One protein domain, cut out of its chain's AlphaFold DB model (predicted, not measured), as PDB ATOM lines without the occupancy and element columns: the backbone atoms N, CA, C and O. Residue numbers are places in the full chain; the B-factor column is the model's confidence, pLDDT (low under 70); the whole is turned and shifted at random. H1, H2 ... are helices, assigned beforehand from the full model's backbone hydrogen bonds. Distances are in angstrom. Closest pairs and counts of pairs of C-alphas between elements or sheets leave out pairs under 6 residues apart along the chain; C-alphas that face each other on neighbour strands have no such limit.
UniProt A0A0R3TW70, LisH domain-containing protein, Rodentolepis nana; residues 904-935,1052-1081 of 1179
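AT A GLANCE: This is residues 904 to 935 and 1052 to 1081 of the 1179 residues of the protein "LisH domain-containing protein" of Rodentolepis nana (UniProt A0A0R3TW70). The model is a rod of two unlike parts set end to end: a helical hairpin of H1 and H2, side by side, makes one end, and the single helix H3 with a wide loop of residues 1062 to 1081 that folds back beside it makes the other. No helix contact joins the two ends. The printed part has 62 residues with three named helices, H1, H2 and H3 in that order along the chain, and no named strand; the class is all helix. The whole is loose, with a radius of gyration of the C-alphas of 14.4 A, and its C-alphas span 43 by 20 by 15 A along their three main axes.

IN THESE COORDINATES: The longest helix, H1, takes residues 907 to 920 and measures 20.0 A from first to last C-alpha. It begins with C-alpha 907 at (216.258, 192.550, 200.474) and ends with C-alpha 920 at (218.002, 200.143, 218.941). H2 follows as residues 924 to 933, 14.1 A long, and its C-alpha 933 is at (206.410, 200.458, 203.630). H3 is residues 1052 to 1061, 14.0 A long, ending with C-alpha 1061 at (235.778, 183.106, 200.613). Residues 1062 to 1081, a stretch of 20 residues, hold no named element.

HOW THE PARTS SIT: H1 and H2 touch, with 10 pairs of C-alphas within 8 A. The closest C-alphas of the two are those of Trp 915 and Ala 927, 5.2 A apart. Their lines stand at a shallow tilt of 17 degrees and they run opposite ways. The three residues between them form a tight link, and the two helices are a helical hairpin. Their centres are 10.0 A apart. H3 touches no helix: it is apart from H1 and apart from H2. In H1 and H3 every O i to N i+4 pair is within hydrogen-bond range; in H2, 5 of 6 such pairs are.

THE WHOLE: The two C-alphas farthest apart are those of Lys 925 and His 1065, at 43.4 A. The C-alphas of the first and last printed residues, Gln 904 and Cys 1081, are 13.7 A apart. Residues 936 to 1051 are not printed, and the gap across this cut from C-alpha 935 to C-alpha 1052 is 21.3 A; the link from H2 to H3 runs across it. The C-alphas of residues 1062 to 1081 lie 3 to 22 A from the mean of all C-alphas. The mean pLDDT of the printed part is 79.0, and residues 1064 to 1065 are under 70.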
ATOM      1  N   GLN A 904     223.456 186.384 195.562       77.00
ATOM      2  CA  GLN A 904     222.112 186.931 195.657       77.00
ATOM      3  C   GLN A 904     221.676 186.842 197.120       77.00
ATOM      4  O   GLN A 904     221.898 185.823 197.773       77.00
ATOM      5  N   TRP A 905     221.080 187.909 197.637       82.88
ATOM      6  CA  TRP A 905     220.669 188.051 199.032       82.88
ATOM      7  C   TRP A 905     219.271 188.669 199.091       82.88
ATOM      8  O   TRP A 905     218.875 189.409 198.189       82.88
ATOM      9  N   ASP A 906     218.510 188.337 200.131       79.12
ATOM     10  CA  ASP A 906     217.139 188.824 200.289       79.12
ATOM     11  C   ASP A 906     217.111 190.263 200.839       79.12
ATOM     12  O   ASP A 906     217.711 190.585 201.872       79.12
ATOM     13  N   GLN A 907     216.398 191.139 200.128       76.94
ATOM     14  CA  GLN A 907     216.258 192.550 200.474       76.94
ATOM     15  C   GLN A 907     215.362 192.768 201.700       76.94
ATOM     16  O   GLN A 907     215.589 193.735 202.433       76.94
ATOM     17  N   GLU A 908     214.403 191.875 201.979       78.62
ATOM     18  CA  GLU A 908     213.572 191.968 203.185       78.62
ATOM     19  C   GLU A 908     214.431 191.825 204.451       78.62
ATOM     20  O   GLU A 908     214.278 192.608 205.392       78.62
ATOM     21  N   GLU A 909     215.416 190.916 204.463       82.50
ATOM     22  CA  GLU A 909     216.321 190.753 205.610       82.50
ATOM     23  C   GLU A 909     217.179 191.997 205.872       82.50
ATOM     24  O   GLU A 909     217.371 192.375 207.031       82.50
ATOM     25  N   LEU A 910     217.663 192.668 204.819       84.44
ATOM     26  CA  LEU A 910     218.433 193.907 204.966       84.44
ATOM     27  C   LEU A 910     217.567 195.017 205.570       84.44
ATOM     28  O   LEU A 910     217.992 195.700 206.504       84.44
ATOM     29  N   LEU A 911     216.336 195.171 205.076       83.38
ATOM     30  CA  LEU A 911     215.375 196.144 205.595       83.38
ATOM     31  C   LEU A 911     214.987 195.833 207.050       83.38
ATOM     32  O   LEU A 911     214.844 196.756 207.851       83.38
ATOM     33  N   GLU A 912     214.912 194.558 207.439       81.75
ATOM     34  CA  GLU A 912     214.645 194.133 208.819       81.75
ATOM     35  C   GLU A 912     215.848 194.327 209.767       81.75
ATOM     36  O   GLU A 912     215.674 194.585 210.963       81.75
ATOM     37  N   ILE A 913     217.082 194.246 209.258       83.38
ATOM     38  CA  ILE A 913     218.303 194.597 210.003       83.38
ATOM     39  C   ILE A 913     218.389 196.117 210.193       83.38
ATOM     40  O   ILE A 913     218.638 196.582 211.310       83.38
ATOM     41  N   ILE A 914     218.092 196.902 209.152       84.25
ATOM     42  CA  ILE A 914     217.974 198.366 209.241       84.25
ATOM     43  C   ILE A 914     216.864 198.749 210.229       84.25
ATOM     44  O   ILE A 914     217.078 199.610 211.082       84.25
ATOM     45  N   TRP A 915     215.710 198.075 210.195       84.94
ATOM     46  CA  TRP A 915     214.616 198.274 211.150       84.94
ATOM     47  C   TRP A 915     215.060 198.033 212.599       84.94
ATOM     48  O   TRP A 915     214.842 198.899 213.450       84.94
ATOM     49  N   ARG A 916     215.759 196.919 212.880       82.31
ATOM     50  CA  ARG A 916     216.340 196.648 214.210       82.31
ATOM     51  C   ARG A 916     217.352 197.713 214.629       82.31
ATOM     52  O   ARG A 916     217.320 198.146 215.778       82.31
ATOM     53  N   HIS A 917     218.217 198.169 213.722       84.38
ATOM     54  CA  HIS A 917     219.201 199.214 214.019       84.38
ATOM     55  C   HIS A 917     218.531 200.564 214.321       84.38
ATOM     56  O   HIS A 917     218.881 201.236 215.289       84.38
ATOM     57  N   LEU A 918     217.521 200.958 213.541       82.25
ATOM     58  CA  LEU A 918     216.716 202.149 213.820       82.25
ATOM     59  C   LEU A 918     215.994 202.020 215.168       82.25
ATOM     60  O   LEU A 918     215.932 202.986 215.927       82.25
ATOM     61  N   GLN A 919     215.485 200.834 215.501       81.62
ATOM     62  CA  GLN A 919     214.811 200.573 216.769       81.62
ATOM     63  C   GLN A 919     215.773 200.642 217.969       81.62
ATOM     64  O   GLN A 919     215.429 201.292 218.959       81.62
ATOM     65  N   SER A 920     216.985 200.080 217.874       80.25
ATOM     66  CA  SER A 920     218.002 200.143 218.941       80.25
ATOM     67  C   SER A 920     218.615 201.539 219.106       80.25
ATOM     68  O   SER A 920     218.865 201.969 220.230       80.25
ATOM     69  N   LYS A 921     218.746 202.317 218.022       78.31
ATOM     70  CA  LYS A 921     219.060 203.760 218.068       78.31
ATOM     71  C   LYS A 921     217.867 204.635 218.503       78.31
ATOM     72  O   LYS A 921     217.979 205.860 218.544       78.31
ATOM     73  N   GLY A 922     216.713 204.046 218.834       78.25
ATOM     74  CA  GLY A 922     215.533 204.755 219.345       78.25
ATOM     75  C   GLY A 922     214.743 205.564 218.306       78.25
ATOM     76  O   GLY A 922     213.865 206.347 218.671       78.25
ATOM     77  N   LEU A 923     215.014 205.380 217.013       83.12
ATOM     78  CA  LEU A 923     214.356 206.043 215.879       83.12
ATOM     79  C   LEU A 923     213.005 205.379 215.538       83.12
ATOM     80  O   LEU A 923     212.680 205.146 214.373       83.12
ATOM     81  N   HIS A 924     212.192 205.082 216.559       85.50
ATOM     82  CA  HIS A 924     210.976 204.267 216.434       85.50
ATOM     83  C   HIS A 924     209.968 204.807 215.406       85.50
ATOM     84  O   HIS A 924     209.328 204.016 214.722       85.50
ATOM     85  N   LYS A 925     209.851 206.137 215.246       80.81
ATOM     86  CA  LYS A 925     208.964 206.746 214.234       80.81
ATOM     87  C   LYS A 925     209.402 206.428 212.798       80.81
ATOM     88  O   LYS A 925     208.551 206.265 211.935       80.81
ATOM     89  N   THR A 926     210.708 206.314 212.546       83.31
ATOM     90  CA  THR A 926     211.245 205.900 211.240       83.31
ATOM     91  C   THR A 926     211.108 204.392 211.052       83.31
ATOM     92  O   THR A 926     210.682 203.950 209.992       83.31
ATOM     93  N   ALA A 927     211.402 203.605 212.093       82.50
ATOM     94  CA  ALA A 927     211.261 202.149 212.060       82.50
ATOM     95  C   ALA A 927     209.805 201.707 211.805       82.50
ATOM     96  O   ALA A 927     209.574 200.834 210.977       82.50
ATOM     97  N   ALA A 928     208.815 202.338 212.444       80.06
ATOM     98  CA  ALA A 928     207.400 202.008 212.247       80.06
ATOM     99  C   ALA A 928     206.926 202.241 210.800       80.06
ATOM    100  O   ALA A 928     206.208 201.413 210.249       80.06
ATOM    101  N   VAL A 929     207.369 203.328 210.156       85.94
ATOM    102  CA  VAL A 929     207.038 203.589 208.745       85.94
ATOM    103  C   VAL A 929     207.810 202.652 207.814       85.94
ATOM    104  O   VAL A 929     207.217 202.130 206.880       85.94
ATOM    105  N   LEU A 930     209.086 202.352 208.094       82.75
ATOM    106  CA  LEU A 930     209.854 201.360 207.329       82.75
ATOM    107  C   LEU A 930     209.185 199.974 207.367       82.75
ATOM    108  O   LEU A 930     209.091 199.306 206.345       82.75
ATOM    109  N   GLN A 931     208.666 199.569 208.527       82.00
ATOM    110  CA  GLN A 931     207.903 198.330 208.702       82.00
ATOM    111  C   GLN A 931     206.597 198.314 207.899       82.00
ATOM    112  O   GLN A 931     206.204 197.264 207.398       82.00
ATOM    113  N   GLN A 932     205.935 199.467 207.775       81.50
ATOM    114  CA  GLN A 932     204.696 199.613 207.018       81.50
ATOM    115  C   GLN A 932     204.942 199.678 205.499       81.50
ATOM    116  O   GLN A 932     204.193 199.051 204.756       81.50
ATOM    117  N   GLU A 933     205.989 200.381 205.044       84.81
ATOM    118  CA  GLU A 933     206.410 200.458 203.630       84.81
ATOM    119  C   GLU A 933     206.973 199.119 203.115       84.81
ATOM    120  O   GLU A 933     206.733 198.771 201.965       84.81
ATOM    121  N   ALA A 934     207.704 198.366 203.947       77.38
ATOM    122  CA  ALA A 934     208.362 197.106 203.568       77.38
ATOM    123  C   ALA A 934     207.659 195.837 204.099       77.38
ATOM    124  O   ALA A 934     208.251 194.764 204.096       77.38
ATOM    125  N   HIS A 935     206.423 195.953 204.601       75.88
ATOM    126  CA  HIS A 935     205.575 194.845 205.084       75.88
ATOM    127  C   HIS A 935     206.229 193.847 206.074       75.88
ATOM    128  O   HIS A 935     205.787 192.701 206.201       75.88
ATOM    129  N   VAL A1052     227.197 194.921 201.183       80.50
ATOM    130  CA  VAL A1052     226.583 193.635 201.532       80.50
ATOM    131  C   VAL A1052     227.134 192.499 200.664       80.50
ATOM    132  O   VAL A1052     227.523 191.464 201.192       80.50
ATOM    133  N   GLU A1053     227.267 192.709 199.356       80.00
ATOM    134  CA  GLU A1053     227.897 191.780 198.414       80.00
ATOM    135  C   GLU A1053     229.359 191.516 198.789       80.00
ATOM    136  O   GLU A1053     229.750 190.360 198.892       80.00
ATOM    137  N   SER A1054     230.155 192.553 199.079       76.44
ATOM    138  CA  SER A1054     231.543 192.404 199.542       76.44
ATOM    139  C   SER A1054     231.629 191.666 200.884       76.44
ATOM    140  O   SER A1054     232.466 190.781 201.068       76.44
ATOM    141  N   TYR A1055     230.731 191.963 201.822       79.75
ATOM    142  CA  TYR A1055     230.661 191.289 203.116       79.75
ATOM    143  C   TYR A1055     230.346 189.790 202.966       79.75
ATOM    144  O   TYR A1055     231.042 188.945 203.532       79.75
ATOM    145  N   LEU A1056     229.350 189.448 202.147       81.19
ATOM    146  CA  LEU A1056     228.971 188.063 201.867       81.19
ATOM    147  C   LEU A1056     230.007 187.337 200.994       81.19
ATOM    148  O   LEU A1056     230.231 186.149 201.210       81.19
ATOM    149  N   MET A1057     230.699 188.030 200.083       80.00
ATOM    150  CA  MET A1057     231.843 187.485 199.337       80.00
ATOM    151  C   MET A1057     232.982 187.105 200.279       80.00
ATOM    152  O   MET A1057     233.549 186.025 200.144       80.00
ATOM    153  N   ASN A1058     233.278 187.940 201.276       77.12
ATOM    154  CA  ASN A1058     234.282 187.625 202.289       77.12
ATOM    155  C   ASN A1058     233.862 186.432 203.171       77.12
ATOM    156  O   ASN A1058     234.699 185.582 203.467       77.12
ATOM    157  N   GLN A1059     232.575 186.286 203.521       78.75
ATOM    158  CA  GLN A1059     232.075 185.058 204.166       78.75
ATOM    159  C   GLN A1059     232.173 183.826 203.245       78.75
ATOM    160  O   GLN A1059     232.543 182.740 203.690       78.75
ATOM    161  N   HIS A1060     231.872 183.977 201.955       80.50
ATOM    162  CA  HIS A1060     231.939 182.889 200.981       80.50
ATOM    163  C   HIS A1060     233.389 182.443 200.713       80.50
ATOM    164  O   HIS A1060     233.667 181.246 200.653       80.50
ATOM    165  N   ALA A1061     234.340 183.380 200.674       76.56
ATOM    166  CA  ALA A1061     235.778 183.106 200.613       76.56
ATOM    167  C   ALA A1061     236.309 182.352 201.848       76.56
ATOM    168  O   ALA A1061     237.281 181.607 201.744       76.56
ATOM    169  N   GLN A1062     235.658 182.515 203.005       75.81
ATOM    170  CA  GLN A1062     235.964 181.804 204.254       75.81
ATOM    171  C   GLN A1062     235.276 180.428 204.361       75.81
ATOM    172  O   GLN A1062     235.500 179.704 205.333       75.81
ATOM    173  N   CYS A1063     234.454 180.026 203.385       76.56
ATOM    174  CA  CYS A1063     233.874 178.683 203.368       76.56
ATOM    175  C   CYS A1063     234.952 177.619 203.087       76.56
ATOM    176  O   CYS A1063     235.816 177.828 202.234       76.56
ATOM    177  N   PRO A1064     234.892 176.434 203.731       68.19
ATOM    178  CA  PRO A1064     235.838 175.355 203.442       68.19
ATOM    179  C   PRO A1064     235.711 174.878 201.985       68.19
ATOM    180  O   PRO A1064     236.723 174.675 201.313       68.19
ATOM    181  N   HIS A1065     234.471 174.795 201.488       69.50
ATOM    182  CA  HIS A1065     234.106 174.315 200.155       69.50
ATOM    183  C   HIS A1065     233.105 175.273 199.466       69.50
ATOM    184  O   HIS A1065     231.906 174.995 199.474       69.50
ATOM    185  N   PRO A1066     233.548 176.412 198.893       75.06
ATOM    186  CA  PRO A1066     232.688 177.289 198.098       75.06
ATOM    187  C   PRO A1066     232.135 176.581 196.848       75.06
ATOM    188  O   PRO A1066     232.767 175.677 196.295       75.06
ATOM    189  N   LEU A1067     230.956 177.012 196.393       76.75
ATOM    190  CA  LEU A1067     230.213 176.452 195.260       76.75
ATOM    191  C   LEU A1067     229.901 177.563 194.250       76.75
ATOM    192  O   LEU A1067     229.475 178.641 194.643       76.75
ATOM    193  N   SER A1068     230.077 177.298 192.951       70.56
ATOM    194  CA  SER A1068     229.894 178.301 191.882       70.56
ATOM    195  C   SER A1068     228.458 178.826 191.771       70.56
ATOM    196  O   SER A1068     228.243 179.973 191.381       70.56
ATOM    197  N   VAL A1069     227.484 177.989 192.133       74.19
ATOM    198  CA  VAL A1069     226.071 178.341 192.271       74.19
ATOM    199  C   VAL A1069     225.671 178.082 193.720       74.19
ATOM    200  O   VAL A1069     225.815 176.964 194.217       74.19
ATOM    201  N   CYS A1070     225.165 179.116 194.384       73.94
ATOM    202  CA  CYS A1070     224.700 179.079 195.766       73.94
ATOM    203  C   CYS A1070     223.222 179.494 195.843       73.94
ATOM    204  O   CYS A1070     222.781 180.303 195.026       73.94
ATOM    205  N   PRO A1071     222.456 178.987 196.828       71.12
ATOM    206  CA  PRO A1071     221.137 179.527 197.149       71.12
ATOM    207  C   PRO A1071     221.248 180.951 197.721       71.12
ATOM    208  O   PRO A1071     222.341 181.405 198.067       71.12
ATOM    209  N   LEU A1072     220.105 181.633 197.862       74.56
ATOM    210  CA  LEU A1072     220.030 182.977 198.445       74.56
ATOM    211  C   LEU A1072     220.735 183.044 199.810       74.56
ATOM    212  O   LEU A1072     220.484 182.237 200.708       74.56
ATOM    213  N   PHE A1073     221.612 184.032 199.960       82.12
ATOM    214  CA  PHE A1073     222.360 184.282 201.181       82.12
ATOM    215  C   PHE A1073     221.468 185.016 202.186       82.12
ATOM    216  O   PHE A1073     220.931 186.084 201.887       82.12
ATOM    217  N   SER A1074     221.352 184.461 203.394       80.06
ATOM    218  CA  SER A1074     220.711 185.140 204.520       80.06
ATOM    219  C   SER A1074     221.708 186.056 205.231       80.06
ATOM    220  O   SER A1074     222.843 185.668 205.497       80.06
ATOM    221  N   LEU A1075     221.260 187.255 205.590       80.44
ATOM    222  CA  LEU A1075     221.979 188.238 206.398       80.44
ATOM    223  C   LEU A1075     221.813 187.983 207.908       80.44
ATOM    224  O   LEU A1075     222.522 188.574 208.723       80.44
ATOM    225  N   ARG A1076     220.883 187.100 208.303       74.69
ATOM    226  CA  ARG A1076     220.582 186.766 209.710       74.69
ATOM    227  C   ARG A1076     221.575 185.779 210.334       74.69
ATOM    228  O   ARG A1076     221.554 185.590 211.550       74.69
ATOM    229  N   LYS A1077     222.382 185.091 209.522       73.81
ATOM    230  CA  LYS A1077     223.329 184.040 209.930       73.81
ATOM    231  C   LYS A1077     224.583 184.115 209.050       73.81
ATOM    232  O   LYS A1077     224.438 184.413 207.870       73.81
ATOM    233  N   PRO A1078     225.790 183.818 209.563       71.50
ATOM    234  CA  PRO A1078     226.977 183.743 208.718       71.50
ATOM    235  C   PRO A1078     226.821 182.620 207.686       71.50
ATOM    236  O   PRO A1078     226.477 181.488 208.041       71.50
ATOM    237  N   HIS A1079     227.066 182.928 206.415       76.69
ATOM    238  CA  HIS A1079     226.982 181.957 205.336       76.69
ATOM    239  C   HIS A1079     228.030 180.852 205.511       76.69
ATOM    240  O   HIS A1079     229.214 181.108 205.737       76.69
ATOM    241  N   ARG A1080     227.584 179.607 205.338       72.94
ATOM    242  CA  ARG A1080     228.434 178.456 205.040       72.94
ATOM    243  C   ARG A1080     227.806 177.694 203.886       72.94
ATOM    244  O   ARG A1080     226.595 177.469 203.883       72.94
ATOM    245  N   CYS A1081     228.626 177.292 202.923       76.56
ATOM    246  CA  CYS A1081     228.202 176.341 201.901       76.56
ATOM    247  C   CYS A1081     227.824 174.998 202.549       76.56
ATOM    248  O   CYS A1081     228.449 174.622 203.542       76.56
TER     249      CYS A1081